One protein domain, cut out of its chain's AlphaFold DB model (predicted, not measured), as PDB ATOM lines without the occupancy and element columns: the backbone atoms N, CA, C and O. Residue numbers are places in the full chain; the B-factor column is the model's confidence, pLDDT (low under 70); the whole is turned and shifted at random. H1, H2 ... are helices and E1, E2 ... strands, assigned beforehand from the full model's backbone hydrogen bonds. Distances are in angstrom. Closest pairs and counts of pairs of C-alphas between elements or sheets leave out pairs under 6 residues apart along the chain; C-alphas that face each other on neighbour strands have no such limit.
ATOM      1  N   SER A   2     387.457 177.990 279.044       89.44
ATOM      2  CA  SER A   2     386.250 177.277 278.576       89.44
ATOM      3  C   SER A   2     385.775 177.576 277.148       89.44
ATOM      4  O   SER A   2     385.064 176.767 276.578       89.44
ATOM      5  N   THR A   3     386.152 178.717 276.576       91.44
ATOM      6  CA  THR A   3     385.729 179.149 275.232       91.44
ATOM      7  C   THR A   3     386.817 179.045 274.174       91.44
ATOM      8  O   THR A   3     386.579 179.300 272.999       91.44
ATOM      9  N   GLY A   4     388.063 178.799 274.586       89.19
ATOM     10  CA  GLY A   4     389.206 178.847 273.683       89.19
ATOM     11  C   GLY A   4     389.469 180.184 273.001       89.19
ATOM     12  O   GLY A   4     390.308 180.192 272.116       89.19
ATOM     13  N   LEU A   5     388.806 181.294 273.342       91.06
ATOM     14  CA  LEU A   5     389.016 182.570 272.642       91.06
ATOM     15  C   LEU A   5     390.474 183.033 272.714       91.06
ATOM     16  O   LEU A   5     391.175 182.814 273.708       91.06
ATOM     17  N   ARG A   6     390.930 183.722 271.664       89.94
ATOM     18  CA  ARG A   6     392.145 184.536 271.762       89.94
ATOM     19  C   ARG A   6     391.884 185.665 272.754       89.94
ATOM     20  O   ARG A   6     390.778 186.188 272.832       89.94
ATOM     21  N   ILE A   7     392.920 186.096 273.469       91.50
ATOM     22  CA  ILE A   7     392.776 187.206 274.419       91.50
ATOM     23  C   ILE A   7     392.293 188.489 273.726       91.50
ATOM     24  O   ILE A   7     391.440 189.170 274.271       91.50
ATOM     25  N   GLY A   8     392.754 188.771 272.502       90.62
ATOM     26  CA  GLY A   8     392.254 189.902 271.715       90.62
ATOM     27  C   GLY A   8     390.755 189.796 271.429       90.62
ATOM     28  O   GLY A   8     390.027 190.737 271.697       90.62
ATOM     29  N   GLU A   9     390.284 188.623 270.993       92.94
ATOM     30  CA  GLU A   9     388.853 188.369 270.761       92.94
ATOM     31  C   GLU A   9     388.035 188.583 272.037       92.94
ATOM     32  O   GLU A   9     387.014 189.253 271.996       92.94
ATOM     33  N   ALA A  10     388.502 188.056 273.173       94.00
ATOM     34  CA  ALA A  10     387.818 188.217 274.452       94.00
ATOM     35  C   ALA A  10     387.734 189.690 274.882       94.00
ATOM     36  O   ALA A  10     386.687 190.123 275.351       94.00
ATOM     37  N   LEU A  11     388.816 190.459 274.719       94.69
ATOM     38  CA  LEU A  11     388.861 191.878 275.090       94.69
ATOM     39  C   LEU A  11     388.070 192.782 274.133       94.69
ATOM     40  O   LEU A  11     387.689 193.880 274.527       94.69
ATOM     41  N   SER A  12     387.813 192.330 272.905       94.00
ATOM     42  CA  SER A  12     387.006 193.051 271.917       94.00
ATOM     43  C   SER A  12     385.501 192.808 272.039       94.00
ATOM     44  O   SER A  12     384.750 193.469 271.330       94.00
ATOM     45  N   LEU A  13     385.054 191.887 272.902       96.00
ATOM     46  CA  LEU A  13     383.626 191.627 273.100       96.00
ATOM     47  C   LEU A  13     382.908 192.867 273.635       96.00
ATOM     48  O   LEU A  13     383.386 193.516 274.572       96.00
ATOM     49  N   THR A  14     381.722 193.136 273.099       96.12
ATOM     50  CA  THR A  14     380.779 194.116 273.651       96.12
ATOM     51  C   THR A  14     379.682 193.440 274.477       96.12
ATOM     52  O   THR A  14     379.616 192.211 274.570       96.12
ATOM     53  N   LEU A  15     378.811 194.228 275.115       96.25
ATOM     54  CA  LEU A  15     377.637 193.696 275.813       96.25
ATOM     55  C   LEU A  15     376.673 192.973 274.857       96.25
ATOM     56  O   LEU A  15     376.133 191.939 275.241       96.25
ATOM     57  N   ALA A  16     376.510 193.455 273.621       96.44
ATOM     58  CA  ALA A  16     375.685 192.797 272.600       96.44
ATOM     59  C   ALA A  16     376.252 191.458 272.111       96.44
ATOM     60  O   ALA A  16     375.508 190.600 271.642       96.44
ATOM     61  N   ASP A  17     377.564 191.255 272.222       96.75
ATOM     62  CA  ASP A  17     378.206 190.023 271.770       96.75
ATOM     63  C   ASP A  17     378.009 188.846 272.735       96.75
ATOM     64  O   ASP A  17     378.323 187.709 272.383       96.75
ATOM     65  N   VAL A  18     377.517 189.082 273.957       97.31
ATOM     66  CA  VAL A  18     377.415 188.054 275.002       97.31
ATOM     67  C   VAL A  18     375.961 187.844 275.408       97.31
ATOM     68  O   VAL A  18     375.423 188.539 276.270       97.31
ATOM     69  N   ASN A  19     375.339 186.815 274.837       96.81
ATOM     70  CA  ASN A  19     373.987 186.406 275.189       96.81
ATOM     71  C   ASN A  19     374.024 185.346 276.302       96.81
ATOM     72  O   ASN A  19     374.239 184.159 276.063       96.81
ATOM     73  N   LEU A  20     373.810 185.785 277.544       96.19
ATOM     74  CA  LEU A  20     373.799 184.906 278.722       96.19
ATOM     75  C   LEU A  20     372.486 184.132 278.915       96.19
ATOM     76  O   LEU A  20     372.441 183.261 279.784       96.19
ATOM     77  N   LEU A  21     371.429 184.460 278.167       95.62
ATOM     78  CA  LEU A  21     370.186 183.682 278.162       95.62
ATOM     79  C   LEU A  21     370.372 182.434 277.297       95.62
ATOM     80  O   LEU A  21     370.175 181.322 277.774       95.62
ATOM     81  N   GLU A  22     370.900 182.623 276.090       96.06
ATOM     82  CA  GLU A  22     371.185 181.549 275.126       96.06
ATOM     83  C   GLU A  22     372.548 180.874 275.345       96.06
ATOM     84  O   GLU A  22     372.938 179.979 274.601       96.06
ATOM     85  N   SER A  23     373.312 181.308 276.355       96.75
ATOM     86  CA  SER A  23     374.670 180.817 276.629       96.75
ATOM     87  C   SER A  23     375.565 180.835 275.380       96.75
ATOM     88  O   SER A  23     376.228 179.852 275.038       96.75
ATOM     89  N   LEU A  24     375.610 181.990 274.714       96.75
ATOM     90  CA  LEU A  24     376.268 182.172 273.426       96.75
ATOM     91  C   LEU A  24     377.134 183.434 273.409       96.75
ATOM     92  O   LEU A  24     376.717 184.497 273.870       96.75
ATOM     93  N   ILE A  25     378.331 183.327 272.835       96.75
ATOM     94  CA  ILE A  25     379.207 184.468 272.559       96.75
ATOM     95  C   ILE A  25     379.386 184.612 271.051       96.75
ATOM     96  O   ILE A  25     379.821 183.677 270.378       96.75
ATOM     97  N   MET A  26     379.105 185.795 270.522       95.25
ATOM     98  CA  MET A  26     379.379 186.163 269.143       95.25
ATOM     99  C   MET A  26     380.764 186.797 269.044       95.25
ATOM    100  O   MET A  26     381.002 187.913 269.491       95.25
ATOM    101  N   VAL A  27     381.704 186.088 268.429       92.38
ATOM    102  CA  VAL A  27     383.059 186.603 268.220       92.38
ATOM    103  C   VAL A  27     383.128 187.244 266.848       92.38
ATOM    104  O   VAL A  27     383.107 186.546 265.829       92.38
ATOM    105  N   ARG A  28     383.243 188.570 266.821       87.50
ATOM    106  CA  ARG A  28     383.470 189.329 265.591       87.50
ATOM    107  C   ARG A  28     384.960 189.303 265.263       87.50
ATOM    108  O   ARG A  28     385.791 189.719 266.067       87.50
ATOM    109  N   SER A  29     385.309 188.811 264.080       69.19
ATOM    110  CA  SER A  29     386.647 189.028 263.517       69.19
ATOM    111  C   SER A  29     386.611 190.321 262.696       69.19
ATOM    112  O   SER A  29     385.578 190.615 262.101       69.19
ATOM    113  N   GLY A  30     387.701 191.099 262.685       62.38
ATOM    114  CA  GLY A  30     387.809 192.352 261.918       62.38
ATOM    115  C   GLY A  30     387.700 192.163 260.393       62.38
ATOM    116  O   GLY A  30     387.151 191.169 259.918       62.38
ATOM    117  N   LYS A  31     388.230 193.120 259.607       41.91
ATOM    118  CA  LYS A  31     388.246 193.059 258.126       41.91
ATOM    119  C   LYS A  31     388.586 191.629 257.669       41.91
ATOM    120  O   LYS A  31     389.599 191.101 258.114       41.91
ATOM    121  N   PHE A  32     387.723 191.049 256.822       50.22
ATOM    122  CA  PHE A  32     387.760 189.683 256.249       50.22
ATOM    123  C   PHE A  32     386.866 188.578 256.877       50.22
ATOM    124  O   PHE A  32     387.081 187.401 256.607       50.22
ATOM    125  N   PHE A  33     385.794 188.938 257.598       54.38
ATOM    126  CA  PHE A  33     384.534 188.158 257.684       54.38
ATOM    127  C   PHE A  33     384.630 186.659 258.033       54.38
ATOM    128  O   PHE A  33     384.273 185.795 257.235       54.38
ATOM    129  N   LYS A  34     384.950 186.339 259.291       65.44
ATOM    130  CA  LYS A  34     384.403 185.129 259.932       65.44
ATOM    131  C   LYS A  34     383.942 185.469 261.345       65.44
ATOM    132  O   LYS A  34     384.715 185.398 262.302       65.44
ATOM    133  N   THR A  35     382.686 185.901 261.452       84.44
ATOM    134  CA  THR A  35     381.966 185.893 262.728       84.44
ATOM    135  C   THR A  35     381.687 184.444 263.085       84.44
ATOM    136  O   THR A  35     381.319 183.651 262.219       84.44
ATOM    137  N   ARG A  36     381.880 184.086 264.351       89.25
ATOM    138  CA  ARG A  36     381.531 182.750 264.835       89.25
ATOM    139  C   ARG A  36     380.777 182.834 266.145       89.25
ATOM    140  O   ARG A  36     381.031 183.715 266.964       89.25
ATOM    141  N   LEU A  37     379.884 181.876 266.326       91.69
ATOM    142  CA  LEU A  37     379.148 181.686 267.560       91.69
ATOM    143  C   LEU A  37     379.881 180.652 268.411       91.69
ATOM    144  O   LEU A  37     380.259 179.583 267.930       91.69
ATOM    145  N   VAL A  38     380.121 181.004 269.666       93.81
ATOM    146  CA  VAL A  38     380.843 180.190 270.637       93.81
ATOM    147  C   VAL A  38     379.883 179.873 271.779       93.81
ATOM    148  O   VAL A  38     379.642 180.748 272.617       93.81
ATOM    149  N   PRO A  39     379.307 178.657 271.822       94.19
ATOM    150  CA  PRO A  39     378.489 178.243 272.952       94.19
ATOM    151  C   PRO A  39     379.342 178.155 274.218       94.19
ATOM    152  O   PRO A  39     380.524 177.786 274.175       94.19
ATOM    153  N   ILE A  40     378.734 178.498 275.352       95.88
ATOM    154  CA  ILE A  40     379.369 178.473 276.667       95.88
ATOM    155  C   ILE A  40     378.607 177.559 277.627       95.88
ATOM    156  O   ILE A  40     377.386 177.477 277.607       95.88
ATOM    157  N   GLY A  41     379.347 176.836 278.468       94.06
ATOM    158  CA  GLY A  41     378.755 175.941 279.462       94.06
ATOM    159  C   GLY A  41     378.143 176.692 280.654       94.06
ATOM    160  O   GLY A  41     378.544 177.827 280.935       94.06
ATOM    161  N   PRO A  42     377.258 176.039 281.432       95.19
ATOM    162  CA  PRO A  42     376.482 176.672 282.504       95.19
ATOM    163  C   PRO A  42     377.354 177.345 283.573       95.19
ATOM    164  O   PRO A  42     377.051 178.449 284.022       95.19
ATOM    165  N   GLN A  43     378.486 176.733 283.933       96.25
ATOM    166  CA  GLN A  43     379.416 177.300 284.913       96.25
ATOM    167  C   GLN A  43     380.031 178.627 284.438       96.25
ATOM    168  O   GLN A  43     380.179 179.570 285.222       96.25
ATOM    169  N   LEU A  44     380.383 178.720 283.149       96.12
ATOM    170  CA  LEU A  44     380.891 179.966 282.586       96.12
ATOM    171  C   LEU A  44     379.768 180.999 282.479       96.12
ATOM    172  O   LEU A  44     379.993 182.151 282.841       96.12
ATOM    173  N   THR A  45     378.573 180.595 282.047       97.56
ATOM    174  CA  THR A  45     377.403 181.479 281.980       97.56
ATOM    175  C   THR A  45     377.126 182.135 283.331       97.56
ATOM    176  O   THR A  45     376.992 183.358 283.402       97.56
ATOM    177  N   GLU A  46     377.136 181.364 284.421       97.50
ATOM    178  CA  GLU A  46     376.920 181.907 285.766       97.50
ATOM    179  C   GLU A  46     378.060 182.833 286.211       97.50
ATOM    180  O   GLU A  46     377.833 183.933 286.722       97.50
ATOM    181  N   THR A  47     379.307 182.454 285.918       97.38
ATOM    182  CA  THR A  47     380.476 183.303 286.200       97.38
ATOM    183  C   THR A  47     380.378 184.656 285.484       97.38
ATOM    184  O   THR A  47     380.664 185.704 286.076       97.38
ATOM    185  N   LEU A  48     379.953 184.658 284.215       97.44
ATOM    186  CA  LEU A  48     379.770 185.875 283.425       97.44
ATOM    187  C   LEU A  48     378.563 186.693 283.899       97.44
ATOM    188  O   LEU A  48     378.655 187.918 283.953       97.44
ATOM    189  N   ARG A  49     377.473 186.053 284.332       97.44
ATOM    190  CA  ARG A  49     376.313 186.731 284.935       97.44
ATOM    191  C   ARG A  49     376.707 187.480 286.206       97.44
ATOM    192  O   ARG A  49     376.458 188.682 286.323       97.44
ATOM    193  N   SER A  50     377.425 186.806 287.101       97.44
ATOM    194  CA  SER A  50     378.006 187.402 288.309       97.44
ATOM    195  C   SER A  50     379.001 188.529 287.993       97.44
ATOM    196  O   SER A  50     379.127 189.511 288.732       97.44
ATOM    197  N   TYR A  51     379.741 188.426 286.887       96.56
ATOM    198  CA  TYR A  51     380.599 189.508 286.408       96.56
ATOM    199  C   TYR A  51     379.789 190.728 285.938       96.56
ATOM    200  O   TYR A  51     380.062 191.838 286.395       96.56
ATOM    201  N   VAL A  52     378.762 190.538 285.103       95.75
ATOM    202  CA  VAL A  52     377.904 191.622 284.591       95.75
ATOM    203  C   VAL A  52     377.204 192.363 285.732       95.75
ATOM    204  O   VAL A  52     377.174 193.593 285.737       95.75
ATOM    205  N   GLN A  53     376.713 191.649 286.749       95.19
ATOM    206  CA  GLN A  53     376.115 192.271 287.938       95.19
ATOM    207  C   GLN A  53     377.100 193.178 288.689       95.19
ATOM    208  O   GLN A  53     376.728 194.266 289.127       95.19
ATOM    209  N   ARG A  54     378.369 192.767 288.815       94.25
ATOM    210  CA  ARG A  54     379.423 193.606 289.410       94.25
ATOM    211  C   ARG A  54     379.773 194.788 288.511       94.25
ATOM    212  O   ARG A  54     379.911 195.898 289.008       94.25
ATOM    213  N   ARG A  55     379.860 194.568 287.196       94.25
ATOM    214  CA  ARG A  55     380.132 195.609 286.194       94.25
ATOM    215  C   ARG A  55     379.075 196.718 286.209       94.25
ATOM    216  O   ARG A  55     379.435 197.879 286.081       94.25
ATOM    217  N   ARG A  56     377.794 196.388 286.414       93.12
ATOM    218  CA  ARG A  56     376.694 197.370 286.534       93.12
ATOM    219  C   ARG A  56     376.844 198.335 287.715       93.12
ATOM    220  O   ARG A  56     376.253 199.403 287.689       93.12
ATOM    221  N   LYS A  57     377.626 197.968 288.735       92.94
ATOM    222  CA  LYS A  57     377.913 198.812 289.909       92.94
ATOM    223  C   LYS A  57     379.127 199.729 289.712       92.94
ATOM    224  O   LYS A  57     379.443 200.515 290.596       92.94
ATOM    225  N   LEU A  58     379.842 199.583 288.600       91.25
ATOM    226  CA  LEU A  58     380.995 200.407 288.242       91.25
ATOM    227  C   LEU A  58     380.546 201.557 287.329       91.25
ATOM    228  O   LEU A  58     379.504 201.430 286.680       91.25
ATOM    229  N   PRO A  59     381.336 202.639 287.200       92.50
ATOM    230  CA  PRO A  59     381.062 203.734 286.266       92.50
ATOM    231  C   PRO A  59     381.341 203.328 284.801       92.50
ATOM    232  O   PRO A  59     382.038 204.020 284.067       92.50
ATOM    233  N   CYS A  60     380.839 202.166 284.375       92.12
ATOM    234  CA  CYS A  60     380.967 201.655 283.015       92.12
ATOM    235  C   CYS A  60     379.748 202.068 282.173       92.12
ATOM    236  O   CYS A  60     378.616 201.941 282.652       92.12
ATOM    237  N   PRO A  61     379.932 202.407 280.887       92.25
ATOM    238  CA  PRO A  61     378.833 202.476 279.930       92.25
ATOM    239  C   PRO A  61     378.044 201.154 279.874       92.25
ATOM    240  O   PRO A  61     378.628 200.068 279.987       92.25
ATOM    241  N   GLN A  62     376.716 201.236 279.738       92.38
ATOM    242  CA  GLN A  62     375.805 200.075 279.717       92.38
ATOM    243  C   GLN A  62     375.155 199.829 278.348       92.38
ATOM    244  O   GLN A  62     374.386 198.882 278.212       92.38
ATOM    245  N   GLY A  63     375.451 200.662 277.347       93.19
ATOM    246  CA  GLY A  63     374.954 200.467 275.984       93.19
ATOM    247  C   GLY A  63     375.501 199.187 275.355       93.19
ATOM    248  O   GLY A  63     376.560 198.701 275.751       93.19
ATOM    249  N   GLU A  64     374.802 198.666 274.356       93.25
ATOM    250  CA  GLU A  64     375.118 197.405 273.675       93.25
ATOM    251  C   GLU A  64     376.552 197.327 273.128       93.25
ATOM    252  O   GLU A  64     377.215 196.300 273.280       93.25
ATOM    253  N   ASP A  65     377.080 198.437 272.609       93.44
ATOM    254  CA  ASP A  65     378.449 198.534 272.079       93.44
ATOM    255  C   ASP A  65     379.525 198.743 273.157       93.44
ATOM    256  O   ASP A  65     380.719 198.839 272.865       93.44
ATOM    257  N   SER A  66     379.135 198.811 274.430       95.00
ATOM    258  CA  SER A  66     380.087 198.988 275.525       95.00
ATOM    259  C   SER A  66     380.950 197.743 275.686       95.00
ATOM    260  O   SER A  66     380.437 196.625 275.680       95.00
ATOM    261  N   ALA A  67     382.249 197.932 275.935       96.00
ATOM    262  CA  ALA A  67     383.171 196.828 276.188       96.00
ATOM    263  C   ALA A  67     382.655 195.914 277.310       96.00
ATOM    264  O   ALA A  67     382.319 196.379 278.410       96.00
ATOM    265  N   PHE A  68     382.617 194.611 277.036       97.00
ATOM    266  CA  PHE A  68     382.154 193.612 277.987       97.00
ATOM    267  C   PHE A  68     383.087 193.585 279.196       97.00
ATOM    268  O   PHE A  68     382.642 193.815 280.320       97.00
ATOM    269  N   PHE A  69     384.392 193.404 278.964       96.31
ATOM    270  CA  PHE A  69     385.400 193.454 280.020       96.31
ATOM    271  C   PHE A  69     385.901 194.877 280.259       96.31
ATOM    272  O   PHE A  69     386.516 195.495 279.392       96.31
ATOM    273  N   ALA A  70     385.686 195.370 281.476       94.19
ATOM    274  CA  ALA A  70     386.089 196.698 281.911       94.19
ATOM    275  C   ALA A  70     386.931 196.673 283.197       94.19
ATOM    276  O   ALA A  70     386.839 195.754 284.019       94.19
ATOM    277  N   THR A  71     387.745 197.712 283.371       93.31
ATOM    278  CA  THR A  71     388.455 198.025 284.611       93.31
ATOM    279  C   THR A  71     387.489 198.580 285.662       93.31
ATOM    280  O   THR A  71     386.363 198.981 285.366       93.31
ATOM    281  N   ARG A  72     387.952 198.679 286.915       89.62
ATOM    282  CA  ARG A  72     387.185 199.318 288.001       89.62
ATOM    283  C   ARG A  72     386.844 200.787 287.728       89.62
ATOM    284  O   ARG A  72     385.898 201.294 288.312       89.62
ATOM    285  N   SER A  73     387.604 201.452 286.858       88.69
ATOM    286  CA  SER A  73     387.408 202.858 286.498       88.69
ATOM    287  C   SER A  73     386.436 203.066 285.332       88.69
ATOM    288  O   SER A  73     386.289 204.197 284.893       88.69
ATOM    289  N   GLY A  74     385.811 202.009 284.800       86.56
ATOM    290  CA  GLY A  74     384.838 202.131 283.707       86.56
ATOM    291  C   GLY A  74     385.399 201.949 282.295       86.56
ATOM    292  O   GLY A  74     384.631 201.872 281.339       86.56
ATOM    293  N   ASN A  75     386.723 201.837 282.153       91.88
ATOM    294  CA  ASN A  75     387.390 201.746 280.854       91.88
ATOM    295  C   ASN A  75     387.452 200.304 280.351       91.88
ATOM    296  O   ASN A  75     387.549 199.376 281.151       91.88
ATOM    297  N   ALA A  76     387.477 200.111 279.032       94.69
ATOM    298  CA  ALA A  76     387.725 198.799 278.439       94.69
ATOM    299  C   ALA A  76     389.060 198.214 278.936       94.69
ATOM    300  O   ALA A  76     390.072 198.919 279.015       94.69
ATOM    301  N   LEU A  77     389.064 196.924 279.277       95.19
ATOM    302  CA  LEU A  77     390.280 196.226 279.684       95.19
ATOM    303  C   LEU A  77     391.212 196.083 278.476       95.19
ATOM    304  O   LEU A  77     390.840 195.515 277.450       95.19
ATOM    305  N   THR A  78     392.442 196.575 278.593       94.94
ATOM    306  CA  THR A  78     393.402 196.543 277.485       94.94
ATOM    307  C   THR A  78     394.232 195.264 277.478       94.94
ATOM    308  O   THR A  78     394.413 194.588 278.496       94.94
ATOM    309  N   TYR A  79     394.808 194.946 276.316       93.25
ATOM    310  CA  TYR A  79     395.720 193.811 276.181       93.25
ATOM    311  C   TYR A  79     396.938 193.936 277.107       93.25
ATOM    312  O   TYR A  79     397.327 192.958 277.742       93.25
ATOM    313  N   ASP A  80     397.522 195.132 277.226       94.12
ATOM    314  CA  ASP A  80     398.673 195.364 278.104       94.12
ATOM    315  C   ASP A  80     398.317 195.159 279.586       94.12
ATOM    316  O   ASP A  80     399.065 194.511 280.321       94.12
ATOM    317  N   GLN A  81     397.130 195.607 280.015       94.81
ATOM    318  CA  GLN A  81     396.626 195.344 281.365       94.81
ATOM    319  C   GLN A  81     396.468 193.842 281.617       94.81
ATOM    320  O   GLN A  81     396.988 193.326 282.607       94.81
ATOM    321  N   ALA A  82     395.820 193.115 280.702       93.62
ATOM    322  CA  ALA A  82     395.676 191.664 280.810       93.62
ATOM    323  C   ALA A  82     397.043 190.952 280.853       93.62
ATOM    324  O   ALA A  82     397.261 190.061 281.678       93.62
ATOM    325  N   ARG A  83     397.997 191.390 280.019       92.31
ATOM    326  CA  ARG A  83     399.368 190.865 279.967       92.31
ATOM    327  C   ARG A  83     400.127 191.079 281.276       92.31
ATOM    328  O   ARG A  83     400.882 190.196 281.670       92.31
ATOM    329  N   LYS A  84     399.937 192.220 281.945       93.56
ATOM    330  CA  LYS A  84     400.571 192.542 283.237       93.56
ATOM    331  C   LYS A  84     399.927 191.804 284.410       93.56
ATOM    332  O   LYS A  84     400.633 191.352 285.309       93.56
ATOM    333  N   VAL A  85     398.605 191.643 284.391       94.31
ATOM    334  CA  VAL A  85     397.853 190.954 285.454       94.31
ATOM    335  C   VAL A  85     398.089 189.445 285.426       94.31
ATOM    336  O   VAL A  85     398.186 188.815 286.478       94.31
ATOM    337  N   PHE A  86     398.226 188.845 284.243       94.69
ATOM    338  CA  PHE A  86     398.327 187.392 284.121       94.69
ATOM    339  C   PHE A  86     399.505 186.765 284.905       94.69
ATOM    340  O   PHE A  86     399.260 185.821 285.656       94.69
ATOM    341  N   PRO A  87     400.754 187.273 284.838       94.00
ATOM    342  CA  PRO A  87     401.851 186.770 285.663       94.00
ATOM    343  C   PRO A  87     401.581 186.844 287.167       94.00
ATOM    344  O   PRO A  87     402.067 185.984 287.896       94.00
ATOM    345  N   ILE A  88     400.821 187.843 287.628       95.75
ATOM    346  CA  ILE A  88     400.449 187.996 289.040       95.75
ATOM    347  C   ILE A  88     399.477 186.882 289.430       95.75
ATOM    348  O   ILE A  88     399.751 186.138 290.367       95.75
ATOM    349  N   LEU A  89     398.394 186.705 288.665       95.06
ATOM    350  CA  LEU A  89     397.412 185.637 288.897       95.06
ATOM    351  C   LEU A  89     398.059 184.251 288.866       95.06
ATOM    352  O   LEU A  89     397.798 183.419 289.726       95.06
ATOM    353  N   ARG A  90     398.951 184.025 287.899       94.75
ATOM    354  CA  ARG A  90     399.715 182.785 287.769       94.75
ATOM    355  C   ARG A  90     400.555 182.497 289.019       94.75
ATOM    356  O   ARG A  90     400.538 181.372 289.507       94.75
ATOM    357  N   LYS A  91     401.275 183.505 289.530       94.38
ATOM    358  CA  LYS A  91     402.089 183.375 290.749       94.38
ATOM    359  C   LYS A  91     401.227 183.076 291.975       94.38
ATOM    360  O   LYS A  91     401.586 182.198 292.749       94.38
ATOM    361  N   LEU A  92     400.095 183.770 292.117       96.38
ATOM    362  CA  LEU A  92     399.133 183.550 293.203       96.38
ATOM    363  C   LEU A  92     398.522 182.146 293.165       96.38
ATOM    364  O   LEU A  92     398.292 181.553 294.210       96.38
ATOM    365  N   ALA A  93     398.303 181.602 291.970       94.62
ATOM    366  CA  ALA A  93     397.814 180.242 291.780       94.62
ATOM    367  C   ALA A  93     398.897 179.161 291.960       94.62
ATOM    368  O   ALA A  93     398.607 177.984 291.778       94.62
ATOM    369  N   GLY A  94     400.149 179.532 292.254       95.19
ATOM    370  CA  GLY A  94     401.242 178.568 292.401       95.19
ATOM    371  C   GLY A  94     401.670 177.892 291.092       95.19
ATOM    372  O   GLY A  94     402.330 176.859 291.124       95.19
ATOM    373  N   ILE A  95     401.302 178.442 289.929       92.94
ATOM    374  CA  ILE A  95     401.526 177.790 288.633       92.94
ATOM    375  C   ILE A  95     402.888 178.200 288.078       92.94
ATOM    376  O   ILE A  95     403.062 179.323 287.600       92.94
ATOM    377  N   TYR A  96     403.844 177.278 288.052       91.56
ATOM    378  CA  TYR A  96     405.177 177.504 287.496       91.56
ATOM    379  C   TYR A  96     405.562 176.382 286.540       91.56
ATOM    380  O   TYR A  96     405.098 175.254 286.667       91.56
ATOM    381  N   ARG A  97     406.407 176.714 285.568       87.88
ATOM    382  CA  ARG A  97     407.209 175.705 284.876       87.88
ATOM    383  C   ARG A  97     408.530 175.525 285.614       87.88
ATOM    384  O   ARG A  97     408.975 176.466 286.280       87.88
ATOM    385  N   GLU A  98     409.127 174.352 285.439       86.25
ATOM    386  CA  GLU A  98     410.459 173.995 285.936       86.25
ATOM    387  C   GLU A  98     411.526 175.018 285.515       86.25
ATOM    388  O   GLU A  98     411.321 175.810 284.586       86.25
ATOM    389  N   LYS A  99     412.648 175.049 286.240       72.62
ATOM    390  CA  LYS A  99     413.659 176.116 286.126       72.62
ATOM    391  C   LYS A  99     414.319 176.153 284.747       72.62
ATOM    392  O   LYS A  99     414.703 177.221 284.283       72.62
ATOM    393  N   GLU A 100     414.390 175.009 284.089       80.50
ATOM    394  CA  GLU A 100     415.006 174.778 282.787       80.50
ATOM    395  C   GLU A 100     414.081 175.217 281.639       80.50
ATOM    396  O   GLU A 100     414.502 175.350 280.488       80.50
ATOM    397  N   ALA A 101     412.802 175.486 281.930       83.25
ATOM    398  CA  ALA A 101     411.857 175.922 280.921       83.25
ATOM    399  C   ALA A 101     412.180 177.342 280.436       83.25
ATOM    400  O   ALA A 101     412.113 178.318 281.185       83.25
ATOM    401  N   ARG A 102     412.399 177.475 279.122       83.50
ATOM    402  CA  ARG A 102     412.718 178.745 278.443       83.50
ATOM    403  C   ARG A 102     411.762 179.899 278.777       83.50
ATOM    404  O   ARG A 102     412.176 181.053 278.809       83.50
ATOM    405  N   TYR A 103     410.478 179.601 278.989       85.94
ATOM    406  CA  TYR A 103     409.459 180.591 279.343       85.94
ATOM    407  C   TYR A 103     408.460 180.019 280.343       85.94
ATOM    408  O   TYR A 103     408.008 178.883 280.189       85.94
ATOM    409  N   GLN A 104     408.038 180.852 281.297       91.69
ATOM    410  CA  GLN A 104     406.897 180.575 282.172       91.69
ATOM    411  C   GLN A 104     405.570 180.609 281.386       91.69
ATOM    412  O   GLN A 104     405.528 181.209 280.307       91.69
ATOM    413  N   PRO A 105     404.486 179.997 281.905       91.75
ATOM    414  CA  PRO A 105     403.177 180.023 281.252       91.75
ATOM    415  C   PRO A 105     402.708 181.447 280.940       91.75
ATOM    416  O   PRO A 105     402.920 182.371 281.730       91.75
TER     417      PRO A 105
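Overview. This is residues 2 to 105 of the 178 residues of the protein "Integrase/recombinase XerD" of Candidatus Hakubanella thermoalkaliphilus (UniProt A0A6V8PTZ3). Little regular structure is here: a small strand hairpin, E1 and E2, and helix H2 stand at one end, short H1 near the middle, and H3 at the other end, where residues 98 to 103 stick out. The printed part has 104 residues, 41 in named elements, mostly helix, in the order H1, E1, E2, H2, H3. It is only just loose, close to compact, with a radius of gyration of the C-alphas of 15.5 A and spans of 46 by 33 by 29 A.

Along the chain. Find E1, residues 24 to 27, from C-alpha 24 at (376.268, 182.172, 273.426), and E2, residues 36 to 39. H2, residues 42 to 55, runs 19.6 A; H1 is residues 7 to 11. H3, residues 79 to 92, runs 20.2 A to C-alpha 92 at (399.133, 183.550, 293.203).

Arrangement. Hairpin E1 and E2 is antiparallel at 152 degrees, with N 25 and O 38 2.9 A apart, within hydrogen-bond range. H1 and H3 only just touch, with 3 pairs of C-alphas within 8 A, through residue 79 of H3 alone; the closest C-alphas are Gly 8 and Tyr 79, 6.9 A. H2 and H3 are apart. Every O i to N i+4 pair is within range in H1 and H2, and 8 of 10 in H3.

Size, cuts and confidence. The C-alphas of Gly 63 and Glu 100 are farthest apart, 48.1 A. The printed part has no cut; the links H1 to E1 and H2 to H3 are long. Look for pLDDT under 70 at residues 29 to 34.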